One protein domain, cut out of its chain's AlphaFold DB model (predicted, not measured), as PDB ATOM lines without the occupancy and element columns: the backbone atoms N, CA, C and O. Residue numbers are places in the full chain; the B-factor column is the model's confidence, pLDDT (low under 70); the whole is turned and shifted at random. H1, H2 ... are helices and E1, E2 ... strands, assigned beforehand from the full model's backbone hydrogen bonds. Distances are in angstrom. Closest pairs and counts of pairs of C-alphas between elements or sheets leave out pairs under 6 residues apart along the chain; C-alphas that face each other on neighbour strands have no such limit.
ATOM      1  N   ALA A 485     -19.175 -58.671 -11.233       43.44
ATOM      2  CA  ALA A 485     -17.860 -58.149 -11.623       43.44
ATOM      3  C   ALA A 485     -17.323 -58.949 -12.828       43.44
ATOM      4  O   ALA A 485     -17.311 -60.183 -12.801       43.44
ATOM      5  N   ALA A 486     -16.901 -58.259 -13.897       39.81
ATOM      6  CA  ALA A 486     -16.551 -58.864 -15.192       39.81
ATOM      7  C   ALA A 486     -15.404 -59.903 -15.150       39.81
ATOM      8  O   ALA A 486     -15.170 -60.583 -16.152       39.81
ATOM      9  N   ASP A 487     -14.698 -60.036 -14.021       46.38
ATOM     10  CA  ASP A 487     -13.506 -60.870 -13.893       46.38
ATOM     11  C   ASP A 487     -13.431 -61.828 -12.683       46.38
ATOM     12  O   ASP A 487     -12.379 -62.446 -12.541       46.38
ATOM     13  N   SER A 488     -14.461 -62.018 -11.837       49.34
ATOM     14  CA  SER A 488     -14.211 -62.712 -10.547       49.34
ATOM     15  C   SER A 488     -15.202 -63.751 -10.025       49.34
ATOM     16  O   SER A 488     -14.883 -64.395  -9.036       49.34
ATOM     17  N   GLY A 489     -16.371 -63.970 -10.635       58.00
ATOM     18  CA  GLY A 489     -17.353 -64.852  -9.987       58.00
ATOM     19  C   GLY A 489     -17.843 -64.289  -8.645       58.00
ATOM     20  O   GLY A 489     -18.240 -65.053  -7.778       58.00
ATOM     21  N   SER A 490     -17.827 -62.962  -8.489       66.50
ATOM     22  CA  SER A 490     -18.317 -62.259  -7.304       66.50
ATOM     23  C   SER A 490     -19.556 -61.419  -7.651       66.50
ATOM     24  O   SER A 490     -19.692 -60.919  -8.777       66.50
ATOM     25  N   ILE A 491     -20.463 -61.262  -6.690       67.88
ATOM     26  CA  ILE A 491     -21.718 -60.510  -6.797       67.88
ATOM     27  C   ILE A 491     -21.711 -59.299  -5.862       67.88
ATOM     28  O   ILE A 491     -21.109 -59.319  -4.791       67.88
ATOM     29  N   MET A 492     -22.390 -58.232  -6.281       73.62
ATOM     30  CA  MET A 492     -22.604 -57.047  -5.454       73.62
ATOM     31  C   MET A 492     -23.851 -57.226  -4.582       73.62
ATOM     32  O   MET A 492     -24.941 -57.477  -5.102       73.62
ATOM     33  N   VAL A 493     -23.701 -57.048  -3.272       71.75
ATOM     34  CA  VAL A 493     -24.771 -57.180  -2.274       71.75
ATOM     35  C   VAL A 493     -24.872 -55.928  -1.407       71.75
ATOM     36  O   VAL A 493     -23.920 -55.156  -1.290       71.75
ATOM     37  N   THR A 494     -26.036 -55.719  -0.800       75.62
ATOM     38  CA  THR A 494     -26.283 -54.601   0.112       75.62
ATOM     39  C   THR A 494     -26.401 -55.101   1.545       75.62
ATOM     40  O   THR A 494     -27.156 -56.025   1.840       75.62
ATOM     41  N   GLY A 495     -25.651 -54.486   2.456       65.25
ATOM     42  CA  GLY A 495     -25.713 -54.810   3.876       65.25
ATOM     43  C   GLY A 495     -26.952 -54.232   4.560       65.25
ATOM     44  O   GLY A 495     -27.605 -53.298   4.072       65.25
ATOM     45  N   THR A 496     -27.245 -54.738   5.757       66.69
ATOM     46  CA  THR A 496     -28.244 -54.147   6.663       66.69
ATOM     47  C   THR A 496     -27.859 -52.731   7.097       66.69
ATOM     48  O   THR A 496     -28.734 -51.915   7.364       66.69
ATOM     49  N   ASN A 497     -26.564 -52.404   7.079       71.56
ATOM     50  CA  ASN A 497     -26.044 -51.059   7.325       71.56
ATOM     51  C   ASN A 497     -26.107 -50.120   6.103       71.56
ATOM     52  O   ASN A 497     -25.583 -49.013   6.168       71.56
ATOM     53  N   GLY A 498     -26.688 -50.563   4.984       77.75
ATOM     54  CA  GLY A 498     -26.783 -49.788   3.744       77.75
ATOM     55  C   GLY A 498     -25.504 -49.769   2.900       77.75
ATOM     56  O   GLY A 498     -25.543 -49.297   1.768       77.75
ATOM     57  N   GLY A 499     -24.387 -50.311   3.394       82.06
ATOM     58  CA  GLY A 499     -23.145 -50.415   2.625       82.06
ATOM     59  C   GLY A 499     -23.275 -51.370   1.436       82.06
ATOM     60  O   GLY A 499     -24.060 -52.323   1.475       82.06
ATOM     61  N   LEU A 500     -22.499 -51.121   0.381       84.06
ATOM     62  CA  LEU A 500     -22.372 -52.032  -0.755       84.06
ATOM     63  C   LEU A 500     -21.128 -52.904  -0.571       84.06
ATOM     64  O   LEU A 500     -20.053 -52.394  -0.256       84.06
ATOM     65  N   TYR A 501     -21.267 -54.204  -0.813       80.69
ATOM     66  CA  TYR A 501     -20.195 -55.186  -0.662       80.69
ATOM     67  C   TYR A 501     -20.081 -56.068  -1.899       80.69
ATOM     68  O   TYR A 501     -21.043 -56.235  -2.649       80.69
ATOM     69  N   LEU A 502     -18.904 -56.651  -2.090       77.69
ATOM     70  CA  LEU A 502     -18.632 -57.672  -3.088       77.69
ATOM     71  C   LEU A 502     -18.376 -59.006  -2.372       77.69
ATOM     72  O   LEU A 502     -17.494 -59.073  -1.516       77.69
ATOM     73  N   VAL A 503     -19.135 -60.044  -2.726       70.81
ATOM     74  CA  VAL A 503     -19.028 -61.401  -2.152       70.81
ATOM     75  C   VAL A 503     -18.860 -62.444  -3.252       70.81
ATOM     76  O   VAL A 503     -19.324 -62.228  -4.372       70.81
ATOM     77  N   ASP A 504     -18.197 -63.561  -2.966       64.69
ATOM     78  CA  ASP A 504     -17.974 -64.621  -3.953       64.69
ATOM     79  C   ASP A 504     -19.232 -65.482  -4.152       64.69
ATOM     80  O   ASP A 504     -20.014 -65.722  -3.234       64.69
ATOM     81  N   LYS A 505     -19.451 -65.951  -5.383       58.72
ATOM     82  CA  LYS A 505     -20.676 -66.661  -5.792       58.72
ATOM     83  C   LYS A 505     -20.857 -68.029  -5.119       58.72
ATOM     84  O   LYS A 505     -21.982 -68.511  -5.029       58.72
ATOM     85  N   ASP A 506     -19.777 -68.646  -4.645       51.28
ATOM     86  CA  ASP A 506     -19.796 -70.003  -4.084       51.28
ATOM     87  C   ASP A 506     -20.187 -70.050  -2.586       51.28
ATOM     88  O   ASP A 506     -20.374 -71.132  -2.035       51.28
ATOM     89  N   GLU A 507     -20.386 -68.905  -1.918       47.50
ATOM     90  CA  GLU A 507     -20.686 -68.807  -0.472       47.50
ATOM     91  C   GLU A 507     -22.148 -69.148  -0.081       47.50
ATOM     92  O   GLU A 507     -22.662 -68.683   0.932       47.50
ATOM     93  N   GLY A 508     -22.859 -69.968  -0.863       43.94
ATOM     94  CA  GLY A 508     -24.272 -70.300  -0.606       43.94
ATOM     95  C   GLY A 508     -25.268 -69.195  -0.996       43.94
ATOM     96  O   GLY A 508     -26.468 -69.339  -0.766       43.94
ATOM     97  N   TYR A 509     -24.794 -68.121  -1.635       45.62
ATOM     98  CA  TYR A 509     -25.606 -67.036  -2.190       45.62
ATOM     99  C   TYR A 509     -25.850 -67.248  -3.696       45.62
ATOM    100  O   TYR A 509     -25.138 -66.698  -4.532       45.62
ATOM    101  N   ASP A 510     -26.874 -68.020  -4.082       40.28
ATOM    102  CA  ASP A 510     -27.159 -68.301  -5.511       40.28
ATOM    103  C   ASP A 510     -28.072 -67.267  -6.202       40.28
ATOM    104  O   ASP A 510     -28.794 -67.564  -7.153       40.28
ATOM    105  N   VAL A 511     -28.075 -66.014  -5.750       44.16
ATOM    106  CA  VAL A 511     -28.866 -64.964  -6.402       44.16
ATOM    107  C   VAL A 511     -28.164 -63.625  -6.274       44.16
ATOM    108  O   VAL A 511     -28.096 -63.033  -5.202       44.16
ATOM    109  N   SER A 512     -27.682 -63.106  -7.407       45.31
ATOM    110  CA  SER A 512     -27.452 -61.672  -7.568       45.31
ATOM    111  C   SER A 512     -28.742 -60.959  -7.161       45.31
ATOM    112  O   SER A 512     -29.753 -61.128  -7.847       45.31
ATOM    113  N   ALA A 513     -28.734 -60.226  -6.050       49.72
ATOM    114  CA  ALA A 513     -29.878 -59.447  -5.599       49.72
ATOM    115  C   ALA A 513     -30.350 -58.561  -6.775       49.72
ATOM    116  O   ALA A 513     -29.549 -57.755  -7.248       49.72
ATOM    117  N   PRO A 514     -31.561 -58.741  -7.352       54.19
ATOM    118  CA  PRO A 514     -31.982 -57.936  -8.493       54.19
ATOM    119  C   PRO A 514     -32.007 -56.447  -8.141       54.19
ATOM    120  O   PRO A 514     -32.769 -55.995  -7.293       54.19
ATOM    121  N   TRP A 515     -31.161 -55.683  -8.819       59.34
ATOM    122  CA  TRP A 515     -31.087 -54.234  -8.702       59.34
ATOM    123  C   TRP A 515     -32.011 -53.593  -9.740       59.34
ATOM    124  O   TRP A 515     -31.758 -53.660 -10.941       59.34
ATOM    125  N   GLY A 516     -33.103 -52.980  -9.295       56.09
ATOM    126  CA  GLY A 516     -34.029 -52.283 -10.180       56.09
ATOM    127  C   GLY A 516     -33.462 -50.954 -10.669       56.09
ATOM    128  O   GLY A 516     -32.737 -50.276  -9.947       56.09
ATOM    129  N   THR A 517     -33.840 -50.539 -11.877       54.22
ATOM    130  CA  THR A 517     -33.747 -49.126 -12.261       54.22
ATOM    131  C   THR A 517     -35.155 -48.628 -12.498       54.22
ATOM    132  O   THR A 517     -35.839 -49.123 -13.391       54.22
ATOM    133  N   LEU A 518     -35.592 -47.659 -11.701       53.59
ATOM    134  CA  LEU A 518     -36.857 -46.986 -11.935       53.59
ATOM    135  C   LEU A 518     -36.604 -45.841 -12.916       53.59
ATOM    136  O   LEU A 518     -35.988 -44.833 -12.559       53.59
ATOM    137  N   ASP A 519     -37.056 -46.017 -14.157       48.91
ATOM    138  CA  ASP A 519     -37.065 -44.947 -15.151       48.91
ATOM    139  C   ASP A 519     -38.313 -44.085 -14.936       48.91
ATOM    140  O   ASP A 519     -39.413 -44.372 -15.412       48.91
ATOM    141  N   THR A 520     -38.162 -43.040 -14.127       51.94
ATOM    142  CA  THR A 520     -39.178 -41.992 -14.040       51.94
ATOM    143  C   THR A 520     -38.934 -41.022 -15.189       51.94
ATOM    144  O   THR A 520     -37.777 -40.720 -15.469       51.94
ATOM    145  N   LYS A 521     -39.992 -40.482 -15.820       40.75
ATOM    146  CA  LYS A 521     -39.952 -39.602 -17.019       40.75
ATOM    147  C   LYS A 521     -38.998 -38.380 -16.964       40.75
ATOM    148  O   LYS A 521     -38.967 -37.605 -17.914       40.75
ATOM    149  N   ALA A 522     -38.219 -38.186 -15.898       49.06
ATOM    150  CA  ALA A 522     -37.148 -37.200 -15.824       49.06
ATOM    151  C   ALA A 522     -35.807 -37.696 -15.225       49.06
ATOM    152  O   ALA A 522     -34.811 -36.996 -15.422       49.06
ATOM    153  N   LYS A 523     -35.722 -38.823 -14.480       54.84
ATOM    154  CA  LYS A 523     -34.478 -39.280 -13.805       54.84
ATOM    155  C   LYS A 523     -34.460 -40.792 -13.529       54.84
ATOM    156  O   LYS A 523     -35.385 -41.277 -12.870       54.84
ATOM    157  N   PRO A 524     -33.392 -41.514 -13.915       58.47
ATOM    158  CA  PRO A 524     -33.203 -42.889 -13.473       58.47
ATOM    159  C   PRO A 524     -32.845 -42.914 -11.979       58.47
ATOM    160  O   PRO A 524     -32.076 -42.068 -11.513       58.47
ATOM    161  N   LEU A 525     -33.384 -43.890 -11.246       68.31
ATOM    162  CA  LEU A 525     -32.984 -44.258  -9.880       68.31
ATOM    163  C   LEU A 525     -32.571 -45.724  -9.863       68.31
ATOM    164  O   LEU A 525     -33.282 -46.548 -10.429       68.31
ATOM    165  N   THR A 526     -31.469 -46.058  -9.196       72.75
ATOM    166  CA  THR A 526     -31.090 -47.459  -8.963       72.75
ATOM    167  C   THR A 526     -31.581 -47.885  -7.588       72.75
ATOM    168  O   THR A 526     -31.333 -47.191  -6.606       72.75
ATOM    169  N   LEU A 527     -32.293 -49.004  -7.533       71.31
ATOM    170  CA  LEU A 527     -32.902 -49.579  -6.343       71.31
ATOM    171  C   LEU A 527     -32.280 -50.945  -6.067       71.31
ATOM    172  O   LEU A 527     -32.028 -51.700  -7.004       71.31
ATOM    173  N   ASP A 528     -32.069 -51.284  -4.802       72.44
ATOM    174  CA  ASP A 528     -31.793 -52.671  -4.431       72.44
ATOM    175  C   ASP A 528     -33.087 -53.499  -4.321       72.44
ATOM    176  O   ASP A 528     -34.198 -52.996  -4.517       72.44
ATOM    177  N   VAL A 529     -32.947 -54.783  -3.987       63.25
ATOM    178  CA  VAL A 529     -34.073 -55.727  -3.840       63.25
ATOM    179  C   VAL A 529     -35.086 -55.334  -2.775       63.25
ATOM    180  O   VAL A 529     -36.231 -55.775  -2.821       63.25
ATOM    181  N   PHE A 530     -34.674 -54.506  -1.819       64.69
ATOM    182  CA  PHE A 530     -35.515 -54.018  -0.737       64.69
ATOM    183  C   PHE A 530     -36.190 -52.684  -1.105       64.69
ATOM    184  O   PHE A 530     -36.959 -52.141  -0.313       64.69
ATOM    185  N   GLY A 531     -35.948 -52.165  -2.316       67.19
ATOM    186  CA  GLY A 531     -36.476 -50.887  -2.788       67.19
ATOM    187  C   GLY A 531     -35.717 -49.674  -2.249       67.19
ATOM    188  O   GLY A 531     -36.227 -48.555  -2.335       67.19
ATOM    189  N   ARG A 532     -34.510 -49.870  -1.700       78.38
ATOM    190  CA  ARG A 532     -33.648 -48.787  -1.212       78.38
ATOM    191  C   ARG A 532     -32.925 -48.135  -2.381       78.38
ATOM    192  O   ARG A 532     -32.379 -48.825  -3.238       78.38
ATOM    193  N   VAL A 533     -32.899 -46.806  -2.413       80.31
ATOM    194  CA  VAL A 533     -32.229 -46.022  -3.455       80.31
ATOM    195  C   VAL A 533     -30.726 -46.001  -3.255       80.31
ATOM    196  O   VAL A 533     -30.231 -45.743  -2.157       80.31
ATOM    197  N   LEU A 534     -29.994 -46.200  -4.347       83.06
ATOM    198  CA  LEU A 534     -28.573 -45.911  -4.411       83.06
ATOM    199  C   LEU A 534     -28.361 -44.416  -4.173       83.06
ATOM    200  O   LEU A 534     -28.967 -43.547  -4.805       83.06
ATOM    201  N   SER A 535     -27.465 -44.121  -3.252       84.62
ATOM    202  CA  SER A 535     -27.139 -42.777  -2.826       84.62
ATOM    203  C   SER A 535     -25.640 -42.657  -2.610       84.62
ATOM    204  O   SER A 535     -24.939 -43.646  -2.393       84.62
ATOM    205  N   TYR A 536     -25.135 -41.437  -2.720       87.06
ATOM    206  CA  TYR A 536     -23.716 -41.160  -2.577       87.06
ATOM    207  C   TYR A 536     -23.477 -39.914  -1.745       87.06
ATOM    208  O   TYR A 536     -24.260 -38.964  -1.787       87.06
ATOM    209  N   LYS A 537     -22.337 -39.884  -1.068       88.12
ATOM    210  CA  LYS A 537     -21.812 -38.691  -0.414       88.12
ATOM    211  C   LYS A 537     -20.411 -38.435  -0.916       88.12
ATOM    212  O   LYS A 537     -19.525 -39.274  -0.796       88.12
ATOM    213  N   LEU A 538     -20.205 -37.251  -1.476       86.06
ATOM    214  CA  LEU A 538     -18.871 -36.829  -1.868       86.06
ATOM    215  C   LEU A 538     -18.042 -36.550  -0.614       86.06
ATOM    216  O   LEU A 538     -18.446 -35.759   0.244       86.06
ATOM    217  N   LEU A 539     -16.883 -37.192  -0.516       86.25
ATOM    218  CA  LEU A 539     -16.004 -37.045   0.635       86.25
ATOM    219  C   LEU A 539     -15.145 -35.791   0.466       86.25
ATOM    220  O   LEU A 539     -14.638 -35.502  -0.617       86.25
ATOM    221  N   LYS A 540     -15.037 -34.975   1.518       77.62
ATOM    222  CA  LYS A 540     -14.303 -33.707   1.429       77.62
ATOM    223  C   LYS A 540     -12.835 -33.985   1.116       77.62
ATOM    224  O   LYS A 540     -12.189 -34.704   1.864       77.62
ATOM    225  N   SER A 541     -12.334 -33.344   0.060       68.44
ATOM    226  CA  SER A 541     -10.914 -33.364  -0.285       68.44
ATOM    227  C   SER A 541     -10.101 -32.603   0.767       68.44
ATOM    228  O   SER A 541     -10.461 -31.479   1.126       68.44
ATOM    229  N   TYR A 542      -8.977 -33.167   1.205       58.56
ATOM    230  CA  TYR A 542      -8.100 -32.576   2.225       58.56
ATOM    231  C   TYR A 542      -7.352 -31.325   1.729       58.56
ATOM    232  O   TYR A 542      -7.001 -30.436   2.507       58.56
ATOM    233  N   ASP A 543      -7.101 -31.228   0.421       59.75
ATOM    234  CA  ASP A 543      -6.320 -30.129  -0.150       59.75
ATOM    235  C   ASP A 543      -7.134 -28.823  -0.258       59.75
ATOM    236  O   ASP A 543      -7.817 -28.565  -1.252       59.75
ATOM    237  N   LYS A 544      -7.069 -28.001   0.799       54.28
ATOM    238  CA  LYS A 544      -7.717 -26.678   0.887       54.28
ATOM    239  C   LYS A 544      -7.096 -25.620  -0.037       54.28
ATOM    240  O   LYS A 544      -7.705 -24.572  -0.227       54.28
ATOM    241  N   ASN A 545      -5.914 -25.867  -0.610       50.22
ATOM    242  CA  ASN A 545      -5.111 -24.836  -1.282       50.22
ATOM    243  C   ASN A 545      -5.335 -24.729  -2.801       50.22
ATOM    244  O   ASN A 545      -4.657 -23.947  -3.467       50.22
ATOM    245  N   TYR A 546      -6.293 -25.458  -3.376       54.38
ATOM    246  CA  TYR A 546      -6.585 -25.399  -4.814       54.38
ATOM    247  C   TYR A 546      -7.777 -24.469  -5.116       54.38
ATOM    248  O   TYR A 546      -8.907 -24.898  -5.341       54.38
ATOM    249  N   TYR A 547      -7.492 -23.165  -5.128       46.53
ATOM    250  CA  TYR A 547      -8.418 -22.018  -5.146       46.53
ATOM    251  C   TYR A 547      -9.352 -21.845  -6.368       46.53
ATOM    252  O   TYR A 547     -10.059 -20.846  -6.447       46.53
ATOM    253  N   LEU A 548      -9.410 -22.778  -7.323       45.09
ATOM    254  CA  LEU A 548     -10.125 -22.561  -8.598       45.09
ATOM    255  C   LEU A 548     -11.209 -23.596  -8.925       45.09
ATOM    256  O   LEU A 548     -11.541 -23.792 -10.088       45.09
ATOM    257  N   GLY A 549     -11.784 -24.282  -7.933       48.75
ATOM    258  CA  GLY A 549     -12.991 -25.100  -8.150       48.75
ATOM    259  C   GLY A 549     -12.843 -26.278  -9.125       48.75
ATOM    260  O   GLY A 549     -13.846 -26.875  -9.509       48.75
ATOM    261  N   GLN A 550     -11.617 -26.629  -9.527       51.97
ATOM    262  CA  GLN A 550     -11.354 -27.655 -10.544       51.97
ATOM    263  C   GLN A 550     -11.302 -29.088  -9.994       51.97
ATOM    264  O   GLN A 550     -11.293 -30.046 -10.767       51.97
ATOM    265  N   ASN A 551     -11.308 -29.277  -8.672       59.06
ATOM    266  CA  ASN A 551     -11.159 -30.605  -8.090       59.06
ATOM    267  C   ASN A 551     -12.466 -31.108  -7.482       59.06
ATOM    268  O   ASN A 551     -12.735 -30.899  -6.303       59.06
ATOM    269  N   ALA A 552     -13.238 -31.835  -8.296       65.44
ATOM    270  CA  ALA A 552     -14.227 -32.774  -7.785       65.44
ATOM    271  C   ALA A 552     -13.559 -33.713  -6.757       65.44
ATOM    272  O   ALA A 552     -12.431 -34.158  -7.016       65.44
ATOM    273  N   PRO A 553     -14.225 -34.029  -5.635       79.44
ATOM    274  CA  PRO A 553     -13.803 -35.051  -4.679       79.44
ATOM    275  C   PRO A 553     -13.290 -36.326  -5.349       79.44
ATOM    276  O   PRO A 553     -13.893 -36.804  -6.302       79.44
ATOM    277  N   MET A 554     -12.173 -36.894  -4.898       82.38
ATOM    278  CA  MET A 554     -11.650 -38.117  -5.529       82.38
ATOM    279  C   MET A 554     -12.452 -39.359  -5.147       82.38
ATOM    280  O   MET A 554     -12.502 -40.311  -5.926       82.38
ATOM    281  N   LEU A 555     -13.083 -39.316  -3.976       88.88
ATOM    282  CA  LEU A 555     -13.852 -40.400  -3.396       88.88
ATOM    283  C   LEU A 555     -15.301 -39.972  -3.181       88.88
ATOM    284  O   LEU A 555     -15.591 -38.836  -2.783       88.88
ATOM    285  N   ALA A 556     -16.199 -40.918  -3.393       90.25
ATOM    286  CA  ALA A 556     -17.559 -40.854  -2.914       90.25
ATOM    287  C   ALA A 556     -17.862 -42.122  -2.129       90.25
ATOM    288  O   ALA A 556     -17.542 -43.230  -2.568       90.25
ATOM    289  N   ASP A 557     -18.482 -41.933  -0.974       90.38
ATOM    290  CA  ASP A 557     -19.110 -43.032  -0.266       90.38
ATOM    291  C   ASP A 557     -20.408 -43.416  -0.976       90.38
ATOM    292  O   ASP A 557     -21.131 -42.536  -1.461       90.38
ATOM    293  N   LEU A 558     -20.675 -44.716  -1.056       89.88
ATOM    294  CA  LEU A 558     -21.848 -45.291  -1.700       89.88
ATOM    295  C   LEU A 558     -22.649 -46.071  -0.670       89.88
ATOM    296  O   LEU A 558     -22.120 -46.923   0.038       89.88
ATOM    297  N   MET A 559     -23.953 -45.833  -0.652       88.19
ATOM    298  CA  MET A 559     -24.868 -46.613   0.167       88.19
ATOM    299  C   MET A 559     -26.226 -46.743  -0.499       88.19
ATOM    300  O   MET A 559     -26.609 -45.933  -1.347       88.19
ATOM    301  N   VAL A 560     -26.989 -47.730  -0.064       84.69
ATOM    302  CA  VAL A 560     -28.422 -47.795  -0.312       84.69
ATOM    303  C   VAL A 560     -29.175 -47.325   0.924       84.69
ATOM    304  O   VAL A 560     -28.853 -47.704   2.048       84.69
ATOM    305  N   SER A 561     -30.168 -46.474   0.710       74.19
ATOM    306  CA  SER A 561     -30.996 -45.903   1.774       74.19
ATOM    307  C   SER A 561     -32.461 -46.000   1.393       74.19
ATOM    308  O   SER A 561     -32.781 -45.975   0.205       74.19
ATOM    309  N   ASP A 562     -33.371 -46.073   2.361       73.50
ATOM    310  CA  ASP A 562     -34.788 -45.953   2.018       73.50
ATOM    311  C   ASP A 562     -35.040 -44.596   1.338       73.50
ATOM    312  O   ASP A 562     -34.476 -43.584   1.770       73.50
ATOM    313  N   PRO A 563     -35.887 -44.532   0.291       65.81
ATOM    314  CA  PRO A 563     -36.153 -43.290  -0.439       65.81
ATOM    315  C   PRO A 563     -36.589 -42.129   0.464       65.81
ATOM    316  O   PRO A 563     -36.311 -40.973   0.160       65.81
ATOM    317  N   GLN A 564     -37.255 -42.452   1.577       56.34
ATOM    318  CA  GLN A 564     -37.774 -41.496   2.557       56.34
ATOM    319  C   GLN A 564     -36.791 -41.179   3.696       56.34
ATOM    320  O   GLN A 564     -37.077 -40.316   4.520       56.34
ATOM    321  N   SER A 565     -35.640 -41.856   3.769       65.62
ATOM    322  CA  SER A 565     -34.661 -41.682   4.849       65.62
ATOM    323  C   SER A 565     -33.213 -41.682   4.348       65.62
ATOM    324  O   SER A 565     -32.330 -42.263   4.982       65.62
ATOM    325  N   VAL A 566     -32.956 -41.038   3.205       67.69
ATOM    326  CA  VAL A 566     -31.589 -40.812   2.708       67.69
ATOM    327  C   VAL A 566     -30.815 -39.968   3.737       67.69
ATOM    328  O   VAL A 566     -31.269 -38.871   4.072       67.69
ATOM    329  N   PRO A 567     -29.668 -40.440   4.265       66.81
ATOM    330  CA  PRO A 567     -28.944 -39.734   5.314       66.81
ATOM    331  C   PRO A 567     -28.481 -38.338   4.895       66.81
ATOM    332  O   PRO A 567     -28.146 -38.080   3.736       66.81
ATOM    333  N   VAL A 568     -28.392 -37.432   5.872       70.62
ATOM    334  CA  VAL A 568     -27.958 -36.050   5.639       70.62
ATOM    335  C   VAL A 568     -26.579 -36.022   4.969       70.62
ATOM    336  O   VAL A 568     -25.599 -36.595   5.453       70.62
ATOM    337  N   GLY A 569     -26.502 -35.315   3.840       70.25
ATOM    338  CA  GLY A 569     -25.291 -35.194   3.029       70.25
ATOM    339  C   GLY A 569     -25.137 -36.260   1.941       70.25
ATOM    340  O   GLY A 569     -24.205 -36.140   1.145       70.25
ATOM    341  N   TYR A 570     -26.033 -37.246   1.867       78.56
ATOM    342  CA  TYR A 570     -26.132 -38.158   0.729       78.56
ATOM    343  C   TYR A 570     -27.125 -37.621  -0.300       78.56
ATOM    344  O   TYR A 570     -28.112 -36.966   0.028       78.56
ATOM    345  N   LYS A 571     -26.847 -37.894  -1.572       78.94
ATOM    346  CA  LYS A 571     -27.703 -37.560  -2.710       78.94
ATOM    347  C   LYS A 571     -28.075 -38.847  -3.434       78.94
ATOM    348  O   LYS A 571     -27.213 -39.698  -3.644       78.94
ATOM    349  N   ALA A 572     -29.334 -38.986  -3.839       78.75
ATOM    350  CA  ALA A 572     -29.759 -40.114  -4.663       78.75
ATOM    351  C   ALA A 572     -29.038 -40.099  -6.024       78.75
ATOM    352  O   ALA A 572     -28.767 -39.034  -6.594       78.75
ATOM    353  N   THR A 573     -28.724 -41.280  -6.546       76.44
ATOM    354  CA  THR A 573     -28.122 -41.457  -7.868       76.44
ATOM    355  C   THR A 573     -28.616 -42.742  -8.527       76.44
ATOM    356  O   THR A 573     -29.311 -43.559  -7.925       76.44
ATOM    357  N   ALA A 574     -28.268 -42.910  -9.795       74.88
ATOM    358  CA  ALA A 574     -28.500 -44.135 -10.533       74.88
ATOM    359  C   ALA A 574     -27.258 -44.535 -11.290       74.88
ATOM    360  O   ALA A 574     -26.535 -43.689 -11.810       74.88
ATOM    361  N   MET A 575     -27.060 -45.838 -11.409       73.12
ATOM    362  CA  MET A 575     -26.071 -46.386 -12.312       73.12
ATOM    363  C   MET A 575     -26.453 -46.036 -13.745       73.12
ATOM    364  O   MET A 575     -27.597 -46.206 -14.172       73.12
ATOM    365  N   LYS A 576     -25.475 -45.534 -14.493       71.81
ATOM    366  CA  LYS A 576     -25.630 -45.177 -15.895       71.81
ATOM    367  C   LYS A 576     -24.786 -46.108 -16.746       71.81
ATOM    368  O   LYS A 576     -23.612 -46.318 -16.447       71.81
ATOM    369  N   GLU A 577     -25.391 -46.627 -17.807       65.69
ATOM    370  CA  GLU A 577     -24.681 -47.379 -18.836       65.69
ATOM    371  C   GLU A 577     -23.605 -46.482 -19.473       65.69
ATOM    372  O   GLU A 577     -23.878 -45.349 -19.880       65.69
ATOM    373  N   LEU A 578     -22.369 -46.971 -19.497       64.19
ATOM    374  CA  LEU A 578     -21.248 -46.359 -20.189       64.19
ATOM    375  C   LEU A 578     -21.175 -46.990 -21.577       64.19
ATOM    376  O   LEU A 578     -21.139 -48.214 -21.707       64.19
ATOM    377  N   GLU A 579     -21.158 -46.153 -22.611       57.38
ATOM    378  CA  GLU A 579     -20.980 -46.619 -23.984       57.38
ATOM    379  C   GLU A 579     -19.589 -47.250 -24.123       57.38
ATOM    380  O   GLU A 579     -18.567 -46.572 -24.014       57.38
ATOM    381  N   THR A 580     -19.546 -48.562 -24.344       56.12
ATOM    382  CA  THR A 580     -18.315 -49.300 -24.646       56.12
ATOM    383  C   THR A 580     -18.380 -49.871 -26.055       56.12
ATOM    384  O   THR A 580     -19.438 -50.278 -26.523       56.12
ATOM    385  N   SER A 581     -17.232 -49.941 -26.734       46.84
ATOM    386  CA  SER A 581     -17.103 -50.498 -28.091       46.84
ATOM    387  C   SER A 581     -17.421 -51.997 -28.187       46.84
ATOM    388  O   SER A 581     -17.551 -52.539 -29.281       46.84
ATOM    389  N   GLU A 582     -17.519 -52.681 -27.049       53.59
ATOM    390  CA  GLU A 582     -17.826 -54.102 -26.951       53.59
ATOM    391  C   GLU A 582     -19.307 -54.311 -26.606       53.59
ATOM    392  O   GLU A 582     -19.884 -53.557 -25.832       53.59
ATOM    393  N   SER A 583     -19.915 -55.383 -27.130       54.06
ATOM    394  CA  SER A 583     -21.323 -55.788 -26.916       54.06
ATOM    395  C   SER A 583     -21.770 -56.011 -25.452       54.06
ATOM    396  O   SER A 583     -22.875 -56.498 -25.217       54.06
ATOM    397  N   ARG A 584     -20.923 -55.701 -24.462       53.53
ATOM    398  CA  ARG A 584     -21.212 -55.804 -23.029       53.53
ATOM    399  C   ARG A 584     -21.479 -54.417 -22.461       53.53
ATOM    400  O   ARG A 584     -20.619 -53.552 -22.532       53.53
ATOM    401  N   LYS A 585     -22.649 -54.235 -21.854       58.41
ATOM    402  CA  LYS A 585     -23.044 -52.984 -21.204       58.41
ATOM    403  C   LYS A 585     -22.286 -52.823 -19.892       58.41
ATOM    404  O   LYS A 585     -22.471 -53.641 -18.991       58.41
ATOM    405  N   THR A 586     -21.444 -51.798 -19.782       58.75
ATOM    406  CA  THR A 586     -20.766 -51.454 -18.521       58.75
ATOM    407  C   THR A 586     -21.480 -50.301 -17.823       58.75
ATOM    408  O   THR A 586     -22.177 -49.531 -18.474       58.75
ATOM    409  N   TYR A 587     -21.340 -50.177 -16.503       66.75
ATOM    410  CA  TYR A 587     -22.041 -49.165 -15.709       66.75
ATOM    411  C   TYR A 587     -21.073 -48.329 -14.868       66.75
ATOM    412  O   TYR A 587     -20.122 -48.848 -14.281       66.75
ATOM    413  N   GLY A 588     -21.351 -47.028 -14.787       68.44
ATOM    414  CA  GLY A 588     -20.680 -46.068 -13.911       68.44
ATOM    415  C   GLY A 588     -21.688 -45.273 -13.085       68.44
ATOM    416  O   GLY A 588     -22.898 -45.358 -13.308       68.44
ATOM    417  N   ILE A 589     -21.198 -44.485 -12.129       76.12
ATOM    418  CA  ILE A 589     -22.050 -43.737 -11.198       76.12
ATOM    419  C   ILE A 589     -21.871 -42.233 -11.471       76.12
ATOM    420  O   ILE A 589     -20.845 -41.660 -11.102       76.12
ATOM    421  N   PRO A 590     -22.816 -41.569 -12.160       71.50
ATOM    422  CA  PRO A 590     -22.772 -40.132 -12.380       71.50
ATOM    423  C   PRO A 590     -22.992 -39.402 -11.055       71.50
ATOM    424  O   PRO A 590     -24.052 -39.517 -10.435       71.50
ATOM    425  N   LEU A 591     -22.000 -38.626 -10.626       74.75
ATOM    426  CA  LEU A 591     -22.094 -37.832  -9.406       74.75
ATOM    427  C   LEU A 591     -22.185 -36.350  -9.755       74.75
ATOM    428  O   LEU A 591     -21.594 -35.879 -10.727       74.75
ATOM    429  N   VAL A 592     -22.954 -35.607  -8.965       67.19
ATOM    430  CA  VAL A 592     -23.196 -34.176  -9.163       67.19
ATOM    431  C   VAL A 592     -22.479 -33.400  -8.069       67.19
ATOM    432  O   VAL A 592     -22.757 -33.590  -6.882       67.19
ATOM    433  N   TYR A 593     -21.592 -32.490  -8.470       67.12
ATOM    434  CA  TYR A 593     -20.949 -31.556  -7.552       67.12
ATOM    435  C   TYR A 593     -21.046 -30.122  -8.071       67.12
ATOM    436  O   TYR A 593     -20.982 -29.875  -9.278       67.12
ATOM    437  N   ASP A 594     -21.180 -29.188  -7.134       59.88
ATOM    438  CA  ASP A 594     -21.155 -27.762  -7.419       59.88
ATOM    439  C   ASP A 594     -19.696 -27.315  -7.451       59.88
ATOM    440  O   ASP A 594     -18.972 -27.435  -6.458       59.88
ATOM    441  N   ASN A 595     -19.228 -26.852  -8.607       59.53
ATOM    442  CA  ASN A 595     -17.906 -26.246  -8.680       59.53
ATOM    443  C   ASN A 595     -17.942 -24.804  -8.140       59.53
ATOM    444  O   ASN A 595     -19.008 -24.217  -7.951       59.53
ATOM    445  N   ALA A 596     -16.770 -24.207  -7.909       56.62
ATOM    446  CA  ALA A 596     -16.666 -22.848  -7.359       56.62
ATOM    447  C   ALA A 596     -17.340 -21.765  -8.231       56.62
ATOM    448  O   ALA A 596     -17.642 -20.682  -7.741       56.62
ATOM    449  N   LEU A 597     -17.607 -22.062  -9.507       56.88
ATOM    450  CA  LEU A 597     -18.305 -21.183 -10.450       56.88
ATOM    451  C   LEU A 597     -19.819 -21.464 -10.524       56.88
ATOM    452  O   LEU A 597     -20.488 -20.930 -11.405       56.88
ATOM    453  N   LYS A 598     -20.368 -22.316  -9.642       55.06
ATOM    454  CA  LYS A 598     -21.760 -22.814  -9.671       55.06
ATOM    455  C   LYS A 598     -22.160 -23.494 -10.992       55.06
ATOM    456  O   LYS A 598     -23.342 -23.704 -11.255       55.06
ATOM    457  N   ALA A 599     -21.194 -23.864 -11.833       54.69
ATOM    458  CA  ALA A 599     -21.452 -24.668 -13.016       54.69
ATOM    459  C   ALA A 599     -21.542 -26.141 -12.597       54.69
ATOM    460  O   ALA A 599     -20.614 -26.705 -12.019       54.69
ATOM    461  N   ILE A 600     -22.686 -26.763 -12.878       53.34
ATOM    462  CA  ILE A 600     -22.964 -28.149 -12.499       53.34
ATOM    463  C   ILE A 600     -22.141 -29.083 -13.393       53.34
ATOM    464  O   ILE A 600     -22.510 -29.374 -14.533       53.34
ATOM    465  N   THR A 601     -21.025 -29.573 -12.868       55.91
ATOM    466  CA  THR A 601     -20.192 -30.605 -13.495       55.91
ATOM    467  C   THR A 601     -20.639 -31.991 -13.034       55.91
ATOM    468  O   THR A 601     -20.892 -32.207 -11.849       55.91
ATOM    469  N   LYS A 602     -20.751 -32.937 -13.977       62.03
ATOM    470  CA  LYS A 602     -21.271 -34.296 -13.731       62.03
ATOM    471  C   LYS A 602     -20.265 -35.379 -14.117       62.03
ATOM    472  O   LYS A 602     -20.471 -36.071 -15.114       62.03
ATOM    473  N   PRO A 603     -19.138 -35.483 -13.400       70.25
ATOM    474  CA  PRO A 603     -18.179 -36.554 -13.624       70.25
ATOM    475  C   PRO A 603     -18.817 -37.924 -13.356       70.25
ATOM    476  O   PRO A 603     -19.626 -38.100 -12.441       70.25
ATOM    477  N   VAL A 604     -18.416 -38.906 -14.156       75.56
ATOM    478  CA  VAL A 604     -18.678 -40.318 -13.879       75.56
ATOM    479  C   VAL A 604     -17.636 -40.795 -12.872       75.56
ATOM    480  O   VAL A 604     -16.444 -40.564 -13.072       75.56
ATOM    481  N   TYR A 605     -18.087 -41.440 -11.801       84.50
ATOM    482  CA  TYR A 605     -17.233 -42.162 -10.864       84.50
ATOM    483  C   TYR A 605     -17.288 -43.652 -11.174       84.50
ATOM    484  O   TYR A 605     -18.317 -44.187 -11.609       84.50
ATOM    485  N   TYR A 606     -16.165 -44.308 -10.927       82.12
ATOM    486  CA  TYR A 606     -15.976 -45.725 -11.141       82.12
ATOM    487  C   TYR A 606     -16.193 -46.487  -9.834       82.12
ATOM    488  O   TYR A 606     -15.665 -46.079  -8.796       82.12
ATOM    489  N   PRO A 607     -16.957 -47.586  -9.863       85.50
ATOM    490  CA  PRO A 607     -17.096 -48.457  -8.710       85.50
ATOM    491  C   PRO A 607     -15.743 -49.109  -8.410       85.50
ATOM    492  O   PRO A 607     -15.094 -49.681  -9.285       85.50
ATOM    493  N   THR A 608     -15.312 -49.011  -7.162       87.00
ATOM    494  CA  THR A 608     -14.007 -49.474  -6.701       87.00
ATOM    495  C   THR A 608     -14.202 -50.334  -5.469       87.00
ATOM    496  O   THR A 608     -14.762 -49.891  -4.470       87.00
ATOM    497  N   ALA A 609     -13.761 -51.582  -5.569       86.81
ATOM    498  CA  ALA A 609     -13.823 -52.550  -4.491       86.81
ATOM    499  C   ALA A 609     -12.583 -52.398  -3.611       86.81
ATOM    500  O   ALA A 609     -11.467 -52.425  -4.133       86.81
ATOM    501  N   CYS A 610     -12.769 -52.260  -2.303       85.00
ATOM    502  CA  CYS A 610     -11.693 -52.145  -1.328       85.00
ATOM    503  C   CYS A 610     -11.826 -53.217  -0.249       85.00
ATOM    504  O   CYS A 610     -12.902 -53.417   0.316       85.00
ATOM    505  N   LYS A 611     -10.730 -53.912   0.054       82.00
ATOM    506  CA  LYS A 611     -10.698 -54.933   1.104       82.00
ATOM    507  C   LYS A 611     -10.632 -54.274   2.479       82.00
ATOM    508  O   LYS A 611      -9.760 -53.448   2.728       82.00
ATOM    509  N   THR A 612     -11.526 -54.678   3.373       80.06
ATOM    510  CA  THR A 612     -11.567 -54.234   4.773       80.06
ATOM    511  C   THR A 612     -11.672 -55.445   5.705       80.06
ATOM    512  O   THR A 612     -12.028 -56.533   5.244       80.06
ATOM    513  N   PRO A 613     -11.447 -55.284   7.023       69.81
ATOM    514  CA  PRO A 613     -11.720 -56.344   7.996       69.81
ATOM    515  C   PRO A 613     -13.185 -56.816   8.024       69.81
ATOM    516  O   PRO A 613     -13.458 -57.917   8.483       69.81
ATOM    517  N   LEU A 614     -14.124 -55.993   7.536       62.97
ATOM    518  CA  LEU A 614     -15.560 -56.297   7.470       62.97
ATOM    519  C   LEU A 614     -15.982 -56.926   6.129       62.97
ATOM    520  O   LEU A 614     -17.170 -57.148   5.908       62.97
ATOM    521  N   GLY A 615     -15.031 -57.187   5.228       75.44
ATOM    522  CA  GLY A 615     -15.280 -57.687   3.877       75.44
ATOM    523  C   GLY A 615     -14.874 -56.694   2.787       75.44
ATOM    524  O   GLY A 615     -14.262 -55.652   3.049       75.44
ATOM    525  N   THR A 616     -15.186 -57.026   1.534       82.62
ATOM    526  CA  THR A 616     -14.857 -56.175   0.384       82.62
ATOM    527  C   THR A 616     -15.966 -55.150   0.172       82.62
ATOM    528  O   THR A 616     -17.027 -55.497  -0.337       82.62
ATOM    529  N   ILE A 617     -15.736 -53.894   0.555       86.50
ATOM    530  CA  ILE A 617     -16.699 -52.798   0.361       86.50
ATOM    531  C   ILE A 617     -16.590 -52.220  -1.051       86.50
ATOM    532  O   ILE A 617     -15.522 -52.270  -1.663       86.50
ATOM    533  N   ILE A 618     -17.671 -51.632  -1.558       88.25
ATOM    534  CA  ILE A 618     -17.690 -50.915  -2.836       88.25
ATOM    535  C   ILE A 618     -17.884 -49.422  -2.574       88.25
ATOM    536  O   ILE A 618     -18.906 -48.999  -2.041       88.25
ATOM    537  N   ILE A 619     -16.913 -48.629  -3.015       92.38
ATOM    538  CA  ILE A 619     -16.934 -47.160  -3.009       92.38
ATOM    539  C   ILE A 619     -16.926 -46.629  -4.450       92.38
ATOM    540  O   ILE A 619     -16.781 -47.400  -5.400       92.38
ATOM    541  N   ALA A 620     -17.049 -45.313  -4.640       90.81
ATOM    542  CA  ALA A 620     -16.863 -44.687  -5.951       90.81
ATOM    543  C   ALA A 620     -15.572 -43.862  -5.984       90.81
ATOM    544  O   ALA A 620     -15.372 -42.974  -5.153       90.81
ATOM    545  N   THR A 621     -14.718 -44.092  -6.980       88.25
ATOM    546  CA  THR A 621     -13.509 -43.294  -7.220       88.25
ATOM    547  C   THR A 621     -13.615 -42.543  -8.539       88.25
ATOM    548  O   THR A 621     -14.104 -43.062  -9.538       88.25
ATOM    549  N   ARG A 622     -13.144 -41.297  -8.567       84.94
ATOM    550  CA  ARG A 622     -13.096 -40.505  -9.807       84.94
ATOM    551  C   ARG A 622     -12.060 -41.047 -10.796       84.94
ATOM    552  O   ARG A 622     -12.268 -40.985 -12.002       84.94
ATOM    553  N   GLU A 623     -10.952 -41.553 -10.265       85.06
ATOM    554  CA  GLU A 623      -9.844 -42.118 -11.032       85.06
ATOM    555  C   GLU A 623      -9.865 -43.650 -10.952       85.06
ATOM    556  O   GLU A 623     -10.391 -44.220  -9.989       85.06
ATOM    557  N   ILE A 624      -9.273 -44.310 -11.947       81.56
ATOM    558  CA  ILE A 624      -9.199 -45.772 -12.014       81.56
ATOM    559  C   ILE A 624      -8.020 -46.248 -11.165       81.56
ATOM    560  O   ILE A 624      -6.894 -45.787 -11.351       81.56
ATOM    561  N   ILE A 625      -8.261 -47.198 -10.264       81.69
ATOM    562  CA  ILE A 625      -7.223 -47.912  -9.515       81.69
ATOM    563  C   ILE A 625      -7.001 -49.267 -10.190       81.69
ATOM    564  O   ILE A 625      -7.898 -50.114 -10.221       81.69
ATOM    565  N   THR A 626      -5.814 -49.467 -10.765       78.62
ATOM    566  CA  THR A 626      -5.445 -50.724 -11.429       78.62
ATOM    567  C   THR A 626      -5.263 -51.861 -10.420       78.62
ATOM    568  O   THR A 626      -5.187 -51.634  -9.215       78.62
ATOM    569  N   LYS A 627      -5.137 -53.103 -10.913       72.00
ATOM    570  CA  LYS A 627      -4.827 -54.280 -10.074       72.00
ATOM    571  C   LYS A 627      -3.542 -54.104  -9.252       72.00
ATOM    572  O   LYS A 627      -3.467 -54.618  -8.146       72.00
ATOM    573  N   ASP A 628      -2.586 -53.338  -9.771       75.44
ATOM    574  CA  ASP A 628      -1.297 -53.069  -9.125       75.44
ATOM    575  C   ASP A 628      -1.338 -51.830  -8.206       75.44
ATOM    576  O   ASP A 628      -0.300 -51.331  -7.769       75.44
ATOM    577  N   GLY A 629      -2.530 -51.274  -7.949       75.44
ATOM    578  CA  GLY A 629      -2.712 -50.077  -7.126       75.44
ATOM    579  C   GLY A 629      -2.204 -48.786  -7.782       75.44
ATOM    580  O   GLY A 629      -1.953 -47.799  -7.084       75.44
ATOM    581  N   GLN A 630      -2.017 -48.767  -9.108       82.81
ATOM    582  CA  GLN A 630      -1.689 -47.540  -9.838       82.81
ATOM    583  C   GLN A 630      -2.961 -46.730 -10.088       82.81
ATOM    584  O   GLN A 630      -3.997 -47.285 -10.440       82.81
ATOM    585  N   VAL A 631      -2.875 -45.408  -9.931       83.75
ATOM    586  CA  VAL A 631      -4.000 -44.501 -10.196       83.75
ATOM    587  C   VAL A 631      -3.858 -43.944 -11.605       83.75
ATOM    588  O   VAL A 631      -2.894 -43.234 -11.889       83.75
ATOM    589  N   GLN A 632      -4.811 -44.260 -12.475       80.69
ATOM    590  CA  GLN A 632      -4.884 -43.758 -13.841       80.69
ATOM    591  C   GLN A 632      -5.999 -42.726 -13.952       80.69
ATOM    592  O   GLN A 632      -7.139 -42.992 -13.565       80.69
ATOM    593  N   SER A 633      -5.664 -41.564 -14.515       76.44
ATOM    594  CA  SER A 633      -6.657 -40.546 -14.830       76.44
ATOM    595  C   SER A 633      -6.983 -40.510 -16.305       76.44
ATOM    596  O   SER A 633      -6.098 -40.420 -17.150       76.44
ATOM    597  N   ILE A 634      -8.280 -40.509 -16.596       65.75
ATOM    598  CA  ILE A 634      -8.808 -40.384 -17.957       65.75
ATOM    599  C   ILE A 634      -8.559 -38.976 -18.501       65.75
ATOM    600  O   ILE A 634      -8.343 -38.795 -19.695       65.75
ATOM    601  N   TRP A 635      -8.550 -37.977 -17.618       65.94
ATOM    602  CA  TRP A 635      -8.397 -36.573 -17.991       65.94
ATOM    603  C   TRP A 635      -6.939 -36.114 -17.966       65.94
ATOM    604  O   TRP A 635      -6.584 -35.152 -18.643       65.94
ATOM    605  N   SER A 636      -6.085 -36.778 -17.180       72.19
ATOM    606  CA  SER A 636      -4.669 -36.426 -17.056       72.19
ATOM    607  C   SER A 636      -3.789 -37.662 -16.812       72.19
ATOM    608  O   SER A 636      -3.310 -37.874 -15.694       72.19
ATOM    609  N   PRO A 637      -3.536 -38.487 -17.844       60.91
ATOM    610  CA  PRO A 637      -2.835 -39.769 -17.707       60.91
ATOM    611  C   PRO A 637      -1.403 -39.683 -17.136       60.91
ATOM    612  O   PRO A 637      -0.869 -40.696 -16.698       60.91
ATOM    613  N   ASN A 638      -0.803 -38.486 -17.067       58.00
ATOM    614  CA  ASN A 638       0.564 -38.257 -16.568       58.00
ATOM    615  C   ASN A 638       0.637 -37.644 -15.156       58.00
ATOM    616  O   ASN A 638       1.711 -37.247 -14.698       58.00
ATOM    617  N   SER A 639      -0.488 -37.510 -14.459       64.88
ATOM    618  CA  SER A 639      -0.541 -36.858 -13.147       64.88
ATOM    619  C   SER A 639      -0.357 -37.856 -11.993       64.88
ATOM    620  O   SER A 639      -0.905 -38.956 -11.981       64.88
ATOM    621  N   LYS A 640       0.436 -37.476 -10.980       70.12
ATOM    622  CA  LYS A 640       0.712 -38.313  -9.798       70.12
ATOM    623  C   LYS A 640      -0.432 -38.231  -8.778       70.12
ATOM    624  O   LYS A 640      -0.253 -37.704  -7.685       70.12
ATOM    625  N   PHE A 641      -1.608 -38.768  -9.111       78.50
ATOM    626  CA  PHE A 641      -2.760 -38.810  -8.192       78.50
ATOM    627  C   PHE A 641      -2.623 -39.834  -7.054       78.50
ATOM    628  O   PHE A 641      -3.377 -39.774  -6.085       78.50
ATOM    629  N   GLY A 642      -1.641 -40.738  -7.135       82.31
ATOM    630  CA  GLY A 642      -1.413 -41.803  -6.156       82.31
ATOM    631  C   GLY A 642      -1.362 -41.334  -4.695       82.31
ATOM    632  O   GLY A 642      -2.170 -41.822  -3.905       82.31
ATOM    633  N   PRO A 643      -0.459 -40.411  -4.308       85.81
ATOM    634  CA  PRO A 643      -0.334 -39.970  -2.915       85.81
ATOM    635  C   PRO A 643      -1.587 -39.276  -2.378       85.81
ATOM    636  O   PRO A 643      -1.885 -39.353  -1.190       85.81
ATOM    637  N   ARG A 644      -2.331 -38.596  -3.259       84.56
ATOM    638  CA  ARG A 644      -3.596 -37.957  -2.895       84.56
ATOM    639  C   ARG A 644      -4.679 -39.003  -2.641       84.56
ATOM    640  O   ARG A 644      -5.360 -38.906  -1.631       84.56
ATOM    641  N   MET A 645      -4.790 -40.013  -3.505       86.44
ATOM    642  CA  MET A 645      -5.729 -41.123  -3.318       86.44
ATOM    643  C   MET A 645      -5.455 -41.890  -2.017       86.44
ATOM    644  O   MET A 645      -6.392 -42.164  -1.279       86.44
ATOM    645  N   ASP A 646      -4.185 -42.187  -1.709       88.19
ATOM    646  CA  ASP A 646      -3.814 -42.858  -0.452       88.19
ATOM    647  C   ASP A 646      -4.235 -42.053   0.774       88.19
ATOM    648  O   ASP A 646      -4.774 -42.620   1.715       88.19
ATOM    649  N   ARG A 647      -4.011 -40.732   0.763       87.19
ATOM    650  CA  ARG A 647      -4.414 -39.862   1.872       87.19
ATOM    651  C   ARG A 647      -5.926 -39.902   2.086       87.19
ATOM    652  O   ARG A 647      -6.369 -40.131   3.199       87.19
ATOM    653  N   GLU A 648      -6.703 -39.727   1.021       87.88
ATOM    654  CA  GLU A 648      -8.168 -39.722   1.112       87.88
ATOM    655  C   GLU A 648      -8.719 -41.091   1.555       87.88
ATOM    656  O   GLU A 648      -9.617 -41.156   2.391       87.88
ATOM    657  N   LEU A 649      -8.179 -42.202   1.037       88.38
ATOM    658  CA  LEU A 649      -8.593 -43.546   1.460       88.38
ATOM    659  C   LEU A 649      -8.233 -43.815   2.924       88.38
ATOM    660  O   LEU A 649      -9.034 -44.402   3.654       88.38
ATOM    661  N   MET A 650      -7.061 -43.360   3.362       88.88
ATOM    662  CA  MET A 650      -6.620 -43.529   4.739       88.88
ATOM    663  C   MET A 650      -7.462 -42.690   5.704       88.88
ATOM    664  O   MET A 650      -7.881 -43.197   6.741       88.88
ATOM    665  N   ASP A 651      -7.765 -41.442   5.351       87.00
ATOM    666  CA  ASP A 651      -8.511 -40.521   6.213       87.00
ATOM    667  C   ASP A 651      -9.977 -40.943   6.391       87.00
ATOM    668  O   ASP A 651     -10.522 -40.828   7.489       87.00
ATOM    669  N   HIS A 652     -10.625 -41.430   5.325       86.56
ATOM    670  CA  HIS A 652     -12.056 -41.765   5.370       86.56
ATOM    671  C   HIS A 652     -12.337 -43.231   5.703       86.56
ATOM    672  O   HIS A 652     -13.361 -43.518   6.319       86.56
ATOM    673  N   TYR A 653     -11.452 -44.153   5.314       86.00
ATOM    674  CA  TYR A 653     -11.687 -45.596   5.457       86.00
ATOM    675  C   TYR A 653     -10.563 -46.345   6.181       86.00
ATOM    676  O   TYR A 653     -10.730 -47.522   6.494       86.00
ATOM    677  N   GLY A 654      -9.423 -45.705   6.450       89.88
ATOM    678  CA  GLY A 654      -8.253 -46.387   7.000       89.88
ATOM    679  C   GLY A 654      -7.611 -47.376   6.022       89.88
ATOM    680  O   GLY A 654      -7.070 -48.390   6.458       89.88
ATOM    681  N   LEU A 655      -7.709 -47.118   4.712       90.06
ATOM    682  CA  LEU A 655      -7.275 -48.032   3.650       90.06
ATOM    683  C   LEU A 655      -6.145 -47.443   2.803       90.06
ATOM    684  O   LEU A 655      -6.050 -46.230   2.623       90.06
ATOM    685  N   TYR A 656      -5.334 -48.315   2.204       89.31
ATOM    686  CA  TYR A 656      -4.376 -47.925   1.170       89.31
ATOM    687  C   TYR A 656      -4.921 -48.261  -0.216       89.31
ATOM    688  O   TYR A 656      -5.651 -49.236  -0.394       89.31
ATOM    689  N   ARG A 657      -4.496 -47.528  -1.255       89.25
ATOM    690  CA  ARG A 657      -4.956 -47.807  -2.629       89.25
ATOM    691  C   ARG A 657      -4.625 -49.217  -3.121       89.25
ATOM    692  O   ARG A 657      -5.302 -49.701  -4.010       89.25
ATOM    693  N   LYS A 658      -3.595 -49.866  -2.562       87.56
ATOM    694  CA  LYS A 658      -3.218 -51.259  -2.875       87.56
ATOM    695  C   LYS A 658      -4.280 -52.277  -2.437       87.56
ATOM    696  O   LYS A 658      -4.321 -53.379  -2.971       87.56
ATOM    697  N   ASP A 659      -5.121 -51.897  -1.477       87.00
ATOM    698  CA  ASP A 659      -6.225 -52.714  -0.974       87.00
ATOM    699  C   ASP A 659      -7.503 -52.480  -1.794       87.00
ATOM    700  O   ASP A 659      -8.513 -53.152  -1.582       87.00
ATOM    701  N   CYS A 660      -7.450 -51.545  -2.747       85.69
ATOM    702  CA  CYS A 660      -8.545 -51.136  -3.604       85.69
ATOM    703  C   CYS A 660      -8.257 -51.455  -5.073       85.69
ATOM    704  O   CYS A 660      -7.126 -51.382  -5.548       85.69
ATOM    705  N   LYS A 661      -9.307 -51.754  -5.832       84.00
ATOM    706  CA  LYS A 661      -9.237 -51.940  -7.281       84.00
ATOM    707  C   LYS A 661     -10.546 -51.491  -7.912       84.00
ATOM    708  O   LYS A 661     -11.626 -51.883  -7.467       84.00
ATOM    709  N   THR A 662     -10.460 -50.709  -8.981       82.62
ATOM    710  CA  THR A 662     -11.637 -50.359  -9.776       82.62
ATOM    711  C   THR A 662     -12.196 -51.603 -10.458       82.62
ATOM    712  O   THR A 662     -11.472 -52.357 -11.118       82.62
ATOM    713  N   ILE A 663     -13.491 -51.828 -10.273       77.62
ATOM    714  CA  ILE A 663     -14.223 -52.958 -10.838       77.62
ATOM    715  C   ILE A 663     -15.114 -52.481 -11.980       77.62
ATOM    716  O   ILE A 663     -15.529 -51.326 -12.039       77.62
ATOM    717  N   GLN A 664     -15.406 -53.384 -12.909       72.00
ATOM    718  CA  GLN A 664     -16.397 -53.126 -13.943       72.00
ATOM    719  C   GLN A 664     -17.716 -53.744 -13.539       72.00
ATOM    720  O   GLN A 664     -17.785 -54.941 -13.249       72.00
ATOM    721  N   LEU A 665     -18.754 -52.918 -13.581       69.06
ATOM    722  CA  LEU A 665     -20.108 -53.378 -13.405       69.06
ATOM    723  C   LEU A 665     -20.722 -53.737 -14.777       69.06
ATOM    724  O   LEU A 665     -20.886 -52.838 -15.591       69.06
ATOM    725  N   ILE A 666     -21.043 -55.011 -15.052       60.50
ATOM    726  CA  ILE A 666     -21.736 -55.522 -16.267       60.50
ATOM    727  C   ILE A 666     -23.158 -56.094 -16.045       60.50
ATOM    728  O   ILE A 666     -23.312 -57.030 -15.274       60.50
ATOM    729  N   ALA A 667     -24.210 -55.582 -16.697       58.69
ATOM    730  CA  ALA A 667     -25.574 -56.143 -16.557       58.69
ATOM    731  C   ALA A 667     -25.774 -57.362 -17.469       58.69
ATOM    732  O   ALA A 667     -25.254 -57.374 -18.587       58.69
TER     733      ALA A 667
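What this domain is: This is residues 485 to 667 of the 668 residues of an uncharacterized protein of Penicillium brasilianum (UniProt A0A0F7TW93). With little regular structure, this is a branched, strongly twisted sheet, E9 and E10 in its middle, with H1 packed on it; hairpin E3 and E4 lies to one side. Of 183 printed residues, 72 are in named elements, mostly strand: E1 to E10, H1, E11. It is compact, radius of gyration of the C-alphas 16.2 A, spanning 48 by 39 by 36 A.

How they stand to each other: E8, residues 586 to 590, E9, 604 to 612, and E10, 615 to 621, form a meander, each the antiparallel neighbour of the one before; N 589 and O 605, 2.9 A apart, and N 608 and O 619, 2.8 A, are within hydrogen-bond range. E2, 500 to 504, and E6, 555 to 561, lie on one side of E10. H1, 642 to 653, is on the sheet, its height 9.1 A, with every O i to N i+4 pair in range.

Where its parts are: E9, 24.3 A long, begins at C-alpha 604 (-18.678, -40.318, -13.879); H1 ends at C-alpha 653 (-11.687, -45.596, 5.457).

The domain as a whole: The printed part has no cut; 84 residues have pLDDT under 70.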